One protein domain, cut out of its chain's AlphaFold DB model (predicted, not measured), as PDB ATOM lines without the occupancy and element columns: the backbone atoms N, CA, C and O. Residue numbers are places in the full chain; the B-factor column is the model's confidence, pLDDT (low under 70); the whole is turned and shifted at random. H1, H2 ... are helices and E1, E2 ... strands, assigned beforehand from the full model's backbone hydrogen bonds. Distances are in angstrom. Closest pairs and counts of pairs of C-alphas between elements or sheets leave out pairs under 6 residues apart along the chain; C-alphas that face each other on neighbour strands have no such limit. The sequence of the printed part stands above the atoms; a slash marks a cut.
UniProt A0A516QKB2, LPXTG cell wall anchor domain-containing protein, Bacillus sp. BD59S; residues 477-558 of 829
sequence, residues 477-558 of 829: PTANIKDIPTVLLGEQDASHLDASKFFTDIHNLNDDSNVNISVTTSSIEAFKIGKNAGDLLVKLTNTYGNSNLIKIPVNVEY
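This is residues 477 to 558 of the 829 residues of the protein "LPXTG cell wall anchor domain-containing protein" of Bacillus sp. BD59S (UniProt A0A516QKB2). A slender, rod-like sandwich: a four-stranded sheet, curled like part of a barrel, is partly face to face with a small two-stranded sheet, E1 and E3, toward one end. The long strands E4, E5 and E6 run along the rod, and the short helix H1 packs on the curled sheet. The 82 printed residues hold E1, E2, H1, E3, E4, E5 and E6 in that order; the larger sheet, E2 E6 E5 E4, is mixed, the smaller antiparallel, and the class is mostly strand. The whole is compact, with a radius of gyration of the C-alphas of 13.3 A and spans of 43 by 19 by 16 A.

E1, residues 477 to 481, begins with C-alpha 477 at (182.627, 146.889, 183.674) and is 13.3 A long. E2 is residues 486 to 488, 7.1 A; H1 is 499 to 502, 5.7 A; E3 is 503 to 508, 13.7 A. E4, residues 517 to 525, measures 23.7 A; E5, 530 to 542, 33.2 A. E6, 547 to 557, measures 30.2 A and ends with C-alpha 557 at (183.084, 176.225, 192.551).

E1 and E3 are antiparallel neighbours, N 478 and O 507 being 2.9 A apart. The closest C-alphas of E1 and E5, Pro 477 and Leu 540, are 6.0 A apart. E2 is parallel to E6, with N 487 and O 555 at 2.9 A. H1 is on the larger sheet at a height of 7.6 A, only just over none of its strands, with 2 of its 4 C-alphas falling on E5; it is too short for an O i to N i+4 pair. E4, E5 and E6 form a meander, each strand the antiparallel neighbour of the one before, in two hairpins; N 518 and O 541 are 2.8 A apart, N 538 and O 550 2.9 A.

The C-alphas farthest apart, Ser 513 and Tyr 558, are 43.5 A apart. The printed part has no cut and no long link. Its mean pLDDT is 90.9; residue 514 alone is under 70.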
ATOM      1  N   PRO A 477     181.500 146.224 183.038       94.56
ATOM      2  CA  PRO A 477     182.627 146.889 183.674       94.56
ATOM      3  C   PRO A 477     182.112 147.788 184.809       94.56
ATOM      4  O   PRO A 477     181.147 148.542 184.643       94.56
ATOM      5  N   THR A 478     182.749 147.705 185.970       93.31
ATOM      6  CA  THR A 478     182.369 148.426 187.190       93.31
ATOM      7  C   THR A 478     183.615 148.933 187.919       93.31
ATOM      8  O   THR A 478     184.730 148.485 187.651       93.31
ATOM      9  N   ALA A 479     183.431 149.911 188.803       93.00
ATOM     10  CA  ALA A 479     184.496 150.525 189.593       93.00
ATOM     11  C   ALA A 479     183.919 151.260 190.809       93.00
ATOM     12  O   ALA A 479     182.857 151.878 190.706       93.00
ATOM     13  N   ASN A 480     184.624 151.251 191.937       93.06
ATOM     14  CA  ASN A 480     184.227 151.979 193.142       93.06
ATOM     15  C   ASN A 480     184.705 153.433 193.073       93.06
ATOM     16  O   ASN A 480     185.869 153.686 192.774       93.06
ATOM     17  N   ILE A 481     183.826 154.399 193.353       94.25
ATOM     18  CA  ILE A 481     184.213 155.817 193.415       94.25
ATOM     19  C   ILE A 481     185.085 156.029 194.654       94.25
ATOM     20  O   ILE A 481     184.666 155.725 195.770       94.25
ATOM     21  N   LYS A 482     186.282 156.570 194.436       95.06
ATOM     22  CA  LYS A 482     187.311 156.797 195.450       95.06
ATOM     23  C   LYS A 482     187.382 158.263 195.875       95.06
ATOM     24  O   LYS A 482     187.332 158.561 197.062       95.06
ATOM     25  N   ASP A 483     187.491 159.159 194.895       93.31
ATOM     26  CA  ASP A 483     187.730 160.590 195.094       93.31
ATOM     27  C   ASP A 483     186.677 161.421 194.343       93.31
ATOM     28  O   ASP A 483     186.231 161.052 193.256       93.31
ATOM     29  N   ILE A 484     186.291 162.562 194.922       94.31
ATOM     30  CA  ILE A 484     185.281 163.492 194.388       94.31
ATOM     31  C   ILE A 484     186.012 164.734 193.856       94.31
ATOM     32  O   ILE A 484     186.570 165.479 194.669       94.31
ATOM     33  N   PRO A 485     186.044 164.985 192.533       94.81
ATOM     34  CA  PRO A 485     186.750 166.137 191.986       94.81
ATOM     35  C   PRO A 485     186.009 167.455 192.239       94.81
ATOM     36  O   PRO A 485     184.800 167.488 192.484       94.81
ATOM     37  N   THR A 486     186.758 168.552 192.133       94.56
ATOM     38  CA  THR A 486     186.231 169.918 192.078       94.56
ATOM     39  C   THR A 486     186.350 170.440 190.648       94.56
ATOM     40  O   THR A 486     187.387 170.251 190.017       94.56
ATOM     41  N   VAL A 487     185.292 171.078 190.151       95.00
ATOM     42  CA  VAL A 487     185.173 171.658 188.799       95.00
ATOM     43  C   VAL A 487     184.567 173.061 188.880       95.00
ATOM     44  O   VAL A 487     184.015 173.446 189.918       95.00
ATOM     45  N   LEU A 488     184.637 173.833 187.795       95.44
ATOM     46  CA  LEU A 488     184.093 175.195 187.773       95.44
ATOM     47  C   LEU A 488     182.632 175.253 187.297       95.44
ATOM     48  O   LEU A 488     182.145 174.404 186.548       95.44
ATOM     49  N   LEU A 489     181.905 176.283 187.736       95.56
ATOM     50  CA  LEU A 489     180.513 176.517 187.353       95.56
ATOM     51  C   LEU A 489     180.363 176.641 185.830       95.56
ATOM     52  O   LEU A 489     181.042 177.428 185.177       95.56
ATOM     53  N   GLY A 490     179.433 175.882 185.259       91.94
ATOM     54  CA  GLY A 490     179.200 175.845 183.819       91.94
ATOM     55  C   GLY A 490     180.289 175.114 183.029       91.94
ATOM     56  O   GLY A 490     180.315 175.250 181.805       91.94
ATOM     57  N   GLU A 491     181.187 174.369 183.679       91.69
ATOM     58  CA  GLU A 491     182.151 173.510 182.993       91.69
ATOM     59  C   GLU A 491     181.449 172.329 182.303       91.69
ATOM     60  O   GLU A 491     180.545 171.698 182.852       91.69
ATOM     61  N   GLN A 492     181.855 172.059 181.060       86.00
ATOM     62  CA  GLN A 492     181.294 171.002 180.203       86.00
ATOM     63  C   GLN A 492     182.386 170.120 179.577       86.00
ATOM     64  O   GLN A 492     182.114 168.979 179.192       86.00
ATOM     65  N   ASP A 493     183.618 170.633 179.481       86.62
ATOM     66  CA  ASP A 493     184.765 169.966 178.868       86.62
ATOM     67  C   ASP A 493     185.667 169.345 179.938       86.62
ATOM     68  O   ASP A 493     186.380 170.026 180.669       86.62
ATOM     69  N   ALA A 494     185.638 168.021 179.995       86.50
ATOM     70  CA  ALA A 494     186.336 167.232 180.996       86.50
ATOM     71  C   ALA A 494     187.699 166.697 180.521       86.50
ATOM     72  O   ALA A 494     188.269 165.823 181.172       86.50
ATOM     73  N   SER A 495     188.208 167.160 179.372       86.31
ATOM     74  CA  SER A 495     189.434 166.633 178.742       86.31
ATOM     75  C   SER A 495     190.703 166.813 179.578       86.31
ATOM     76  O   SER A 495     191.660 166.061 179.403       86.31
ATOM     77  N   HIS A 496     190.702 167.767 180.510       87.50
ATOM     78  CA  HIS A 496     191.794 167.997 181.454       87.50
ATOM     79  C   HIS A 496     191.797 167.001 182.640       87.50
ATOM     80  O   HIS A 496     192.794 166.899 183.355       87.50
ATOM     81  N   LEU A 497     190.707 166.247 182.851       90.75
ATOM     82  CA  LEU A 497     190.569 165.280 183.944       90.75
ATOM     83  C   LEU A 497     190.937 163.856 183.509       90.75
ATOM     84  O   LEU A 497     190.273 163.240 182.673       90.75
ATOM     85  N   ASP A 498     191.924 163.279 184.191       91.12
ATOM     86  CA  ASP A 498     192.194 161.841 184.151       91.12
ATOM     87  C   ASP A 498     191.210 161.093 185.060       91.12
ATOM     88  O   ASP A 498     191.460 160.870 186.248       91.12
ATOM     89  N   ALA A 499     190.073 160.701 184.483       90.50
ATOM     90  CA  ALA A 499     188.994 160.052 185.217       90.50
ATOM     91  C   ALA A 499     189.354 158.676 185.808       90.50
ATOM     92  O   ALA A 499     188.623 158.187 186.669       90.50
ATOM     93  N   SER A 500     190.470 158.053 185.402       91.00
ATOM     94  CA  SER A 500     190.915 156.780 185.989       91.00
ATOM     95  C   SER A 500     191.313 156.922 187.463       91.00
ATOM     96  O   SER A 500     191.139 155.987 188.242       91.00
ATOM     97  N   LYS A 501     191.770 158.114 187.873       92.69
ATOM     98  CA  LYS A 501     192.234 158.402 189.239       92.69
ATOM     99  C   LYS A 501     191.115 158.494 190.278       92.69
ATOM    100  O   LYS A 501     191.397 158.358 191.466       92.69
ATOM    101  N   PHE A 502     189.869 158.702 189.852       93.94
ATOM    102  CA  PHE A 502     188.708 158.815 190.746       93.94
ATOM    103  C   PHE A 502     188.106 157.459 191.142       93.94
ATOM    104  O   PHE A 502     187.107 157.425 191.862       93.94
ATOM    105  N   PHE A 503     188.707 156.350 190.702       94.62
ATOM    106  CA  PHE A 503     188.208 154.997 190.924       94.62
ATOM    107  C   PHE A 503     189.198 154.098 191.683       94.62
ATOM    108  O   PHE A 503     190.414 154.209 191.533       94.62
ATOM    109  N   THR A 504     188.658 153.148 192.448       93.62
ATOM    110  CA  THR A 504     189.320 151.893 192.842       93.62
ATOM    111  C   THR A 504     188.568 150.703 192.256       93.62
ATOM    112  O   THR A 504     187.471 150.851 191.713       93.62
ATOM    113  N   ASP A 505     189.162 149.513 192.371       91.12
ATOM    114  CA  ASP A 505     188.496 148.236 192.094       91.12
ATOM    115  C   ASP A 505     187.845 148.201 190.702       91.12
ATOM    116  O   ASP A 505     186.692 147.803 190.547       91.12
ATOM    117  N   ILE A 506     188.568 148.675 189.682       91.75
ATOM    118  CA  ILE A 506     188.103 148.638 188.293       91.75
ATOM    119  C   ILE A 506     188.161 147.181 187.824       91.75
ATOM    120  O   ILE A 506     189.247 146.640 187.623       91.75
ATOM    121  N   HIS A 507     187.002 146.542 187.672       92.12
ATOM    122  CA  HIS A 507     186.893 145.122 187.330       92.12
ATOM    123  C   HIS A 507     185.645 144.825 186.491       92.12
ATOM    124  O   HIS A 507     184.781 145.681 186.281       92.12
ATOM    125  N   ASN A 508     185.556 143.596 185.988       92.69
ATOM    126  CA  ASN A 508     184.358 143.082 185.341       92.69
ATOM    127  C   ASN A 508     183.504 142.334 186.366       92.69
ATOM    128  O   ASN A 508     183.983 141.440 187.056       92.69
ATOM    129  N   LEU A 509     182.229 142.697 186.473       90.94
ATOM    130  CA  LEU A 509     181.328 142.060 187.424       90.94
ATOM    131  C   LEU A 509     181.076 140.595 187.032       90.94
ATOM    132  O   LEU A 509     180.670 140.321 185.901       90.94
ATOM    133  N   ASN A 510     181.261 139.685 187.993       80.12
ATOM    134  CA  ASN A 510     181.110 138.231 187.841       80.12
ATOM    135  C   ASN A 510     182.029 137.595 186.769       80.12
ATOM    136  O   ASN A 510     181.709 136.524 186.252       80.12
ATOM    137  N   ASP A 511     183.154 138.235 186.438       82.75
ATOM    138  CA  ASP A 511     184.172 137.704 185.528       82.75
ATOM    139  C   ASP A 511     185.583 138.017 186.051       82.75
ATOM    140  O   ASP A 511     186.050 139.153 185.975       82.75
ATOM    141  N   ASP A 512     186.270 136.984 186.546       74.88
ATOM    142  CA  ASP A 512     187.647 137.058 187.053       74.88
ATOM    143  C   ASP A 512     188.702 137.166 185.930       74.88
ATOM    144  O   ASP A 512     189.909 137.126 186.189       74.88
ATOM    145  N   SER A 513     188.291 137.260 184.659       74.62
ATOM    146  CA  SER A 513     189.230 137.418 183.554       74.62
ATOM    147  C   SER A 513     189.937 138.783 183.597       74.62
ATOM    148  O   SER A 513     189.330 139.834 183.815       74.62
ATOM    149  N   ASN A 514     191.251 138.777 183.331       65.19
ATOM    150  CA  ASN A 514     192.083 139.984 183.211       65.19
ATOM    151  C   ASN A 514     191.792 140.740 181.899       65.19
ATOM    152  O   ASN A 514     192.650 140.892 181.027       65.19
ATOM    153  N   VAL A 515     190.549 141.183 181.733       72.00
ATOM    154  CA  VAL A 515     190.078 141.954 180.587       72.00
ATOM    155  C   VAL A 515     190.270 143.442 180.853       72.00
ATOM    156  O   VAL A 515     189.686 144.012 181.773       72.00
ATOM    157  N   ASN A 516     191.064 144.084 179.993       84.62
ATOM    158  CA  ASN A 516     191.323 145.519 180.054       84.62
ATOM    159  C   ASN A 516     190.020 146.330 179.975       84.62
ATOM    160  O   ASN A 516     189.195 146.124 179.078       84.62
ATOM    161  N   ILE A 517     189.883 147.296 180.883       87.75
ATOM    162  CA  ILE A 517     188.791 148.269 180.918       87.75
ATOM    163  C   ILE A 517     189.378 149.642 180.594       87.75
ATOM    164  O   ILE A 517     190.261 150.125 181.302       87.75
ATOM    165  N   SER A 518     188.895 150.283 179.529       92.19
ATOM    166  CA  SER A 518     189.187 151.692 179.282       92.19
ATOM    167  C   SER A 518     188.263 152.573 180.118       92.19
ATOM    168  O   SER A 518     187.056 152.333 180.210       92.19
ATOM    169  N   VAL A 519     188.843 153.611 180.716       92.25
ATOM    170  CA  VAL A 519     188.121 154.685 181.405       92.25
ATOM    171  C   VAL A 519     188.125 155.893 180.477       92.25
ATOM    172  O   VAL A 519     189.178 156.296 179.989       92.25
ATOM    173  N   THR A 520     186.960 156.460 180.173       89.88
ATOM    174  CA  THR A 520     186.861 157.623 179.280       89.88
ATOM    175  C   THR A 520     185.833 158.613 179.796       89.88
ATOM    176  O   THR A 520     184.645 158.310 179.931       89.88
ATOM    177  N   THR A 521     186.292 159.826 180.072       84.38
ATOM    178  CA  THR A 521     185.443 160.933 180.496       84.38
ATOM    179  C   THR A 521     184.489 161.318 179.366       84.38
ATOM    180  O   THR A 521     184.920 161.557 178.243       84.38
ATOM    181  N   SER A 522     183.183 161.335 179.641       79.69
ATOM    182  CA  SER A 522     182.145 161.597 178.631       79.69
ATOM    183  C   SER A 522     181.662 163.049 178.653       79.69
ATOM    184  O   SER A 522     181.505 163.645 177.592       79.69
ATOM    185  N   SER A 523     181.425 163.628 179.837       85.81
ATOM    186  CA  SER A 523     181.112 165.061 180.015       85.81
ATOM    187  C   SER A 523     181.038 165.451 181.494       85.81
ATOM    188  O   SER A 523     180.796 164.582 182.332       85.81
ATOM    189  N   ILE A 524     181.106 166.751 181.791       90.06
ATOM    190  CA  ILE A 524     180.733 167.335 183.093       90.06
ATOM    191  C   ILE A 524     179.357 168.018 182.994       90.06
ATOM    192  O   ILE A 524     178.977 168.525 181.938       90.06
ATOM    193  N   GLU A 525     178.610 168.010 184.097       89.75
ATOM    194  CA  GLU A 525     177.336 168.705 184.303       89.75
ATOM    195  C   GLU A 525     177.406 169.531 185.601       89.75
ATOM    196  O   GLU A 525     176.883 169.138 186.643       89.75
ATOM    197  N   ALA A 526     178.102 170.674 185.549       92.25
ATOM    198  CA  ALA A 526     178.415 171.531 186.699       92.25
ATOM    199  C   ALA A 526     177.522 172.788 186.765       92.25
ATOM    200  O   ALA A 526     177.996 173.915 186.653       92.25
ATOM    201  N   PHE A 527     176.205 172.617 186.907       90.12
ATOM    202  CA  PHE A 527     175.236 173.719 186.738       90.12
ATOM    203  C   PHE A 527     174.876 174.498 188.013       90.12
ATOM    204  O   PHE A 527     174.087 175.440 187.958       90.12
ATOM    205  N   LYS A 528     175.402 174.104 189.176       92.50
ATOM    206  CA  LYS A 528     175.083 174.722 190.465       92.50
ATOM    207  C   LYS A 528     176.271 174.614 191.410       92.50
ATOM    208  O   LYS A 528     176.852 173.546 191.515       92.50
ATOM    209  N   ILE A 529     176.568 175.687 192.141       93.75
ATOM    210  CA  ILE A 529     177.608 175.738 193.180       93.75
ATOM    211  C   ILE A 529     177.280 174.816 194.365       93.75
ATOM    212  O   ILE A 529     176.135 174.760 194.825       93.75
ATOM    213  N   GLY A 530     178.307 174.160 194.914       95.25
ATOM    214  CA  GLY A 530     178.240 173.418 196.175       95.25
ATOM    215  C   GLY A 530     178.965 172.072 196.147       95.25
ATOM    216  O   GLY A 530     179.541 171.668 195.140       95.25
ATOM    217  N   LYS A 531     178.915 171.350 197.273       94.94
ATOM    218  CA  LYS A 531     179.405 169.964 197.354       94.94
ATOM    219  C   LYS A 531     178.416 169.010 196.695       94.94
ATOM    220  O   LYS A 531     177.217 169.147 196.932       94.94
ATOM    221  N   ASN A 532     178.915 168.039 195.928       93.12
ATOM    222  CA  ASN A 532     178.104 167.070 195.175       93.12
ATOM    223  C   ASN A 532     176.988 167.748 194.346       93.12
ATOM    224  O   ASN A 532     175.851 167.280 194.314       93.12
ATOM    225  N   ALA A 533     177.295 168.903 193.747       92.94
ATOM    226  CA  ALA A 533     176.323 169.795 193.111       92.94
ATOM    227  C   ALA A 533     176.280 169.676 191.573       92.94
ATOM    228  O   ALA A 533     175.492 170.364 190.921       92.94
ATOM    229  N   GLY A 534     177.087 168.776 191.011       93.00
ATOM    230  CA  GLY A 534     177.062 168.367 189.609       93.00
ATOM    231  C   GLY A 534     177.491 166.908 189.432       93.00
ATOM    232  O   GLY A 534     177.872 166.252 190.405       93.00
ATOM    233  N   ASP A 535     177.488 166.437 188.185       93.00
ATOM    234  CA  ASP A 535     177.913 165.084 187.798       93.00
ATOM    235  C   ASP A 535     179.086 165.119 186.800       93.00
ATOM    236  O   ASP A 535     179.036 165.805 185.778       93.00
ATOM    237  N   LEU A 536     180.108 164.297 187.032       93.62
ATOM    238  CA  LEU A 536     181.109 163.887 186.050       93.62
ATOM    239  C   LEU A 536     180.689 162.522 185.492       93.62
ATOM    240  O   LEU A 536     180.684 161.514 186.202       93.62
ATOM    241  N   LEU A 537     180.317 162.486 184.213       92.19
ATOM    242  CA  LEU A 537     179.905 161.262 183.528       92.19
ATOM    243  C   LEU A 537     181.142 160.550 182.980       92.19
ATOM    244  O   LEU A 537     181.796 161.061 182.065       92.19
ATOM    245  N   VAL A 538     181.449 159.363 183.503       93.69
ATOM    246  CA  VAL A 538     182.590 158.549 183.065       93.69
ATOM    247  C   VAL A 538     182.106 157.230 182.489       93.69
ATOM    248  O   VAL A 538     181.329 156.505 183.108       93.69
ATOM    249  N   LYS A 539     182.582 156.908 181.288       94.44
ATOM    250  CA  LYS A 539     182.291 155.658 180.602       94.44
ATOM    251  C   LYS A 539     183.419 154.659 180.851       94.44
ATOM    252  O   LYS A 539     184.566 154.923 180.500       94.44
ATOM    253  N   LEU A 540     183.073 153.500 181.399       94.94
ATOM    254  CA  LEU A 540     183.917 152.309 181.403       94.94
ATOM    255  C   LEU A 540     183.581 151.455 180.176       94.94
ATOM    256  O   LEU A 540     182.401 151.262 179.877       94.94
ATOM    257  N   THR A 541     184.585 150.929 179.472       94.19
ATOM    258  CA  THR A 541     184.375 149.995 178.348       94.19
ATOM    259  C   THR A 541     185.350 148.824 178.432       94.19
ATOM    260  O   THR A 541     186.554 149.045 178.506       94.19
ATOM    261  N   ASN A 542     184.859 147.583 178.403       92.88
ATOM    262  CA  ASN A 542     185.720 146.391 178.375       92.88
ATOM    263  C   ASN A 542     185.996 145.893 176.943       92.88
ATOM    264  O   ASN A 542     185.328 146.298 175.988       92.88
ATOM    265  N   THR A 543     186.969 144.989 176.771       89.62
ATOM    266  CA  THR A 543     187.347 144.451 175.442       89.62
ATOM    267  C   THR A 543     186.223 143.674 174.745       89.62
ATOM    268  O   THR A 543     186.228 143.560 173.520       89.62
ATOM    269  N   TYR A 544     185.216 143.199 175.487       88.62
ATOM    270  CA  TYR A 544     183.993 142.612 174.929       88.62
ATOM    271  C   TYR A 544     183.067 143.638 174.256       88.62
ATOM    272  O   TYR A 544     182.065 143.236 173.655       88.62
ATOM    273  N   GLY A 545     183.376 144.934 174.359       88.19
ATOM    274  CA  GLY A 545     182.573 146.040 173.842       88.19
ATOM    275  C   GLY A 545     181.384 146.412 174.729       88.19
ATOM    276  O   GLY A 545     180.500 147.125 174.265       88.19
ATOM    277  N   ASN A 546     181.321 145.926 175.976       92.00
ATOM    278  CA  ASN A 546     180.280 146.339 176.915       92.00
ATOM    279  C   ASN A 546     180.661 147.675 177.556       92.00
ATOM    280  O   ASN A 546     181.784 147.853 178.029       92.00
ATOM    281  N   SER A 547     179.692 148.583 177.603       93.19
ATOM    282  CA  SER A 547     179.818 149.912 178.194       93.19
ATOM    283  C   SER A 547     179.111 149.993 179.548       93.19
ATOM    284  O   SER A 547     178.006 149.471 179.693       93.19
ATOM    285  N   ASN A 548     179.649 150.750 180.500       95.06
ATOM    286  CA  ASN A 548     178.894 151.224 181.663       95.06
ATOM    287  C   ASN A 548     179.162 152.714 181.897       95.06
ATOM    288  O   ASN A 548     180.295 153.163 181.753       95.06
ATOM    289  N   LEU A 549     178.123 153.484 182.221       94.19
ATOM    290  CA  LEU A 549     178.233 154.917 182.496       94.19
ATOM    291  C   LEU A 549     178.075 155.138 184.000       94.19
ATOM    292  O   LEU A 549     176.994 154.926 184.548       94.19
ATOM    293  N   ILE A 550     179.151 155.551 184.662       94.31
ATOM    294  CA  ILE A 550     179.158 155.887 186.084       94.31
ATOM    295  C   ILE A 550     179.065 157.407 186.224       94.31
ATOM    296  O   ILE A 550     179.750 158.156 185.527       94.31
ATOM    297  N   LYS A 551     178.204 157.854 187.139       93.38
ATOM    298  CA  LYS A 551     178.123 159.246 187.578       93.38
ATOM    299  C   LYS A 551     178.994 159.416 188.814       93.38
ATOM    300  O   LYS A 551     178.699 158.809 189.841       93.38
ATOM    301  N   ILE A 552     180.052 160.212 188.711       94.81
ATOM    302  CA  ILE A 552     180.834 160.648 189.868       94.81
ATOM    303  C   ILE A 552     180.271 162.010 190.293       94.81
ATOM    304  O   ILE A 552     180.243 162.909 189.452       94.81
ATOM    305  N   PRO A 553     179.805 162.200 191.541       95.19
ATOM    306  CA  PRO A 553     179.406 163.526 191.998       95.19
ATOM    307  C   PRO A 553     180.625 164.454 191.987       95.19
ATOM    308  O   PRO A 553     181.747 164.002 192.215       95.19
ATOM    309  N   VAL A 554     180.419 165.749 191.754       95.56
ATOM    310  CA  VAL A 554     181.503 166.746 191.791       95.56
ATOM    311  C   VAL A 554     181.175 167.913 192.711       95.56
ATOM    312  O   VAL A 554     180.014 168.300 192.877       95.56
ATOM    313  N   ASN A 555     182.214 168.495 193.303       96.50
ATOM    314  CA  ASN A 555     182.118 169.802 193.935       96.50
ATOM    315  C   ASN A 555     182.187 170.869 192.838       96.50
ATOM    316  O   ASN A 555     183.027 170.779 191.946       96.50
ATOM    317  N   VAL A 556     181.316 171.870 192.896       96.81
ATOM    318  CA  VAL A 556     181.256 172.941 191.897       96.81
ATOM    319  C   VAL A 556     181.555 174.271 192.568       96.81
ATOM    320  O   VAL A 556     180.887 174.658 193.533       96.81
ATOM    321  N   GLU A 557     182.552 174.966 192.036       96.44
ATOM    322  CA  GLU A 557     183.084 176.225 192.551       96.44
ATOM    323  C   GLU A 557     182.929 177.369 191.532       96.44
ATOM    324  O   GLU A 557     182.696 177.145 190.346       96.44
ATOM    325  N   TYR A 558     183.004 178.620 191.998       94.31
ATOM    326  CA  TYR A 558     182.806 179.799 191.146       94.31
ATOM    327  C   TYR A 558     184.037 180.107 190.281       94.31
ATOM    328  O   TYR A 558     183.882 180.639 189.187       94.31
TER     329      TYR A 558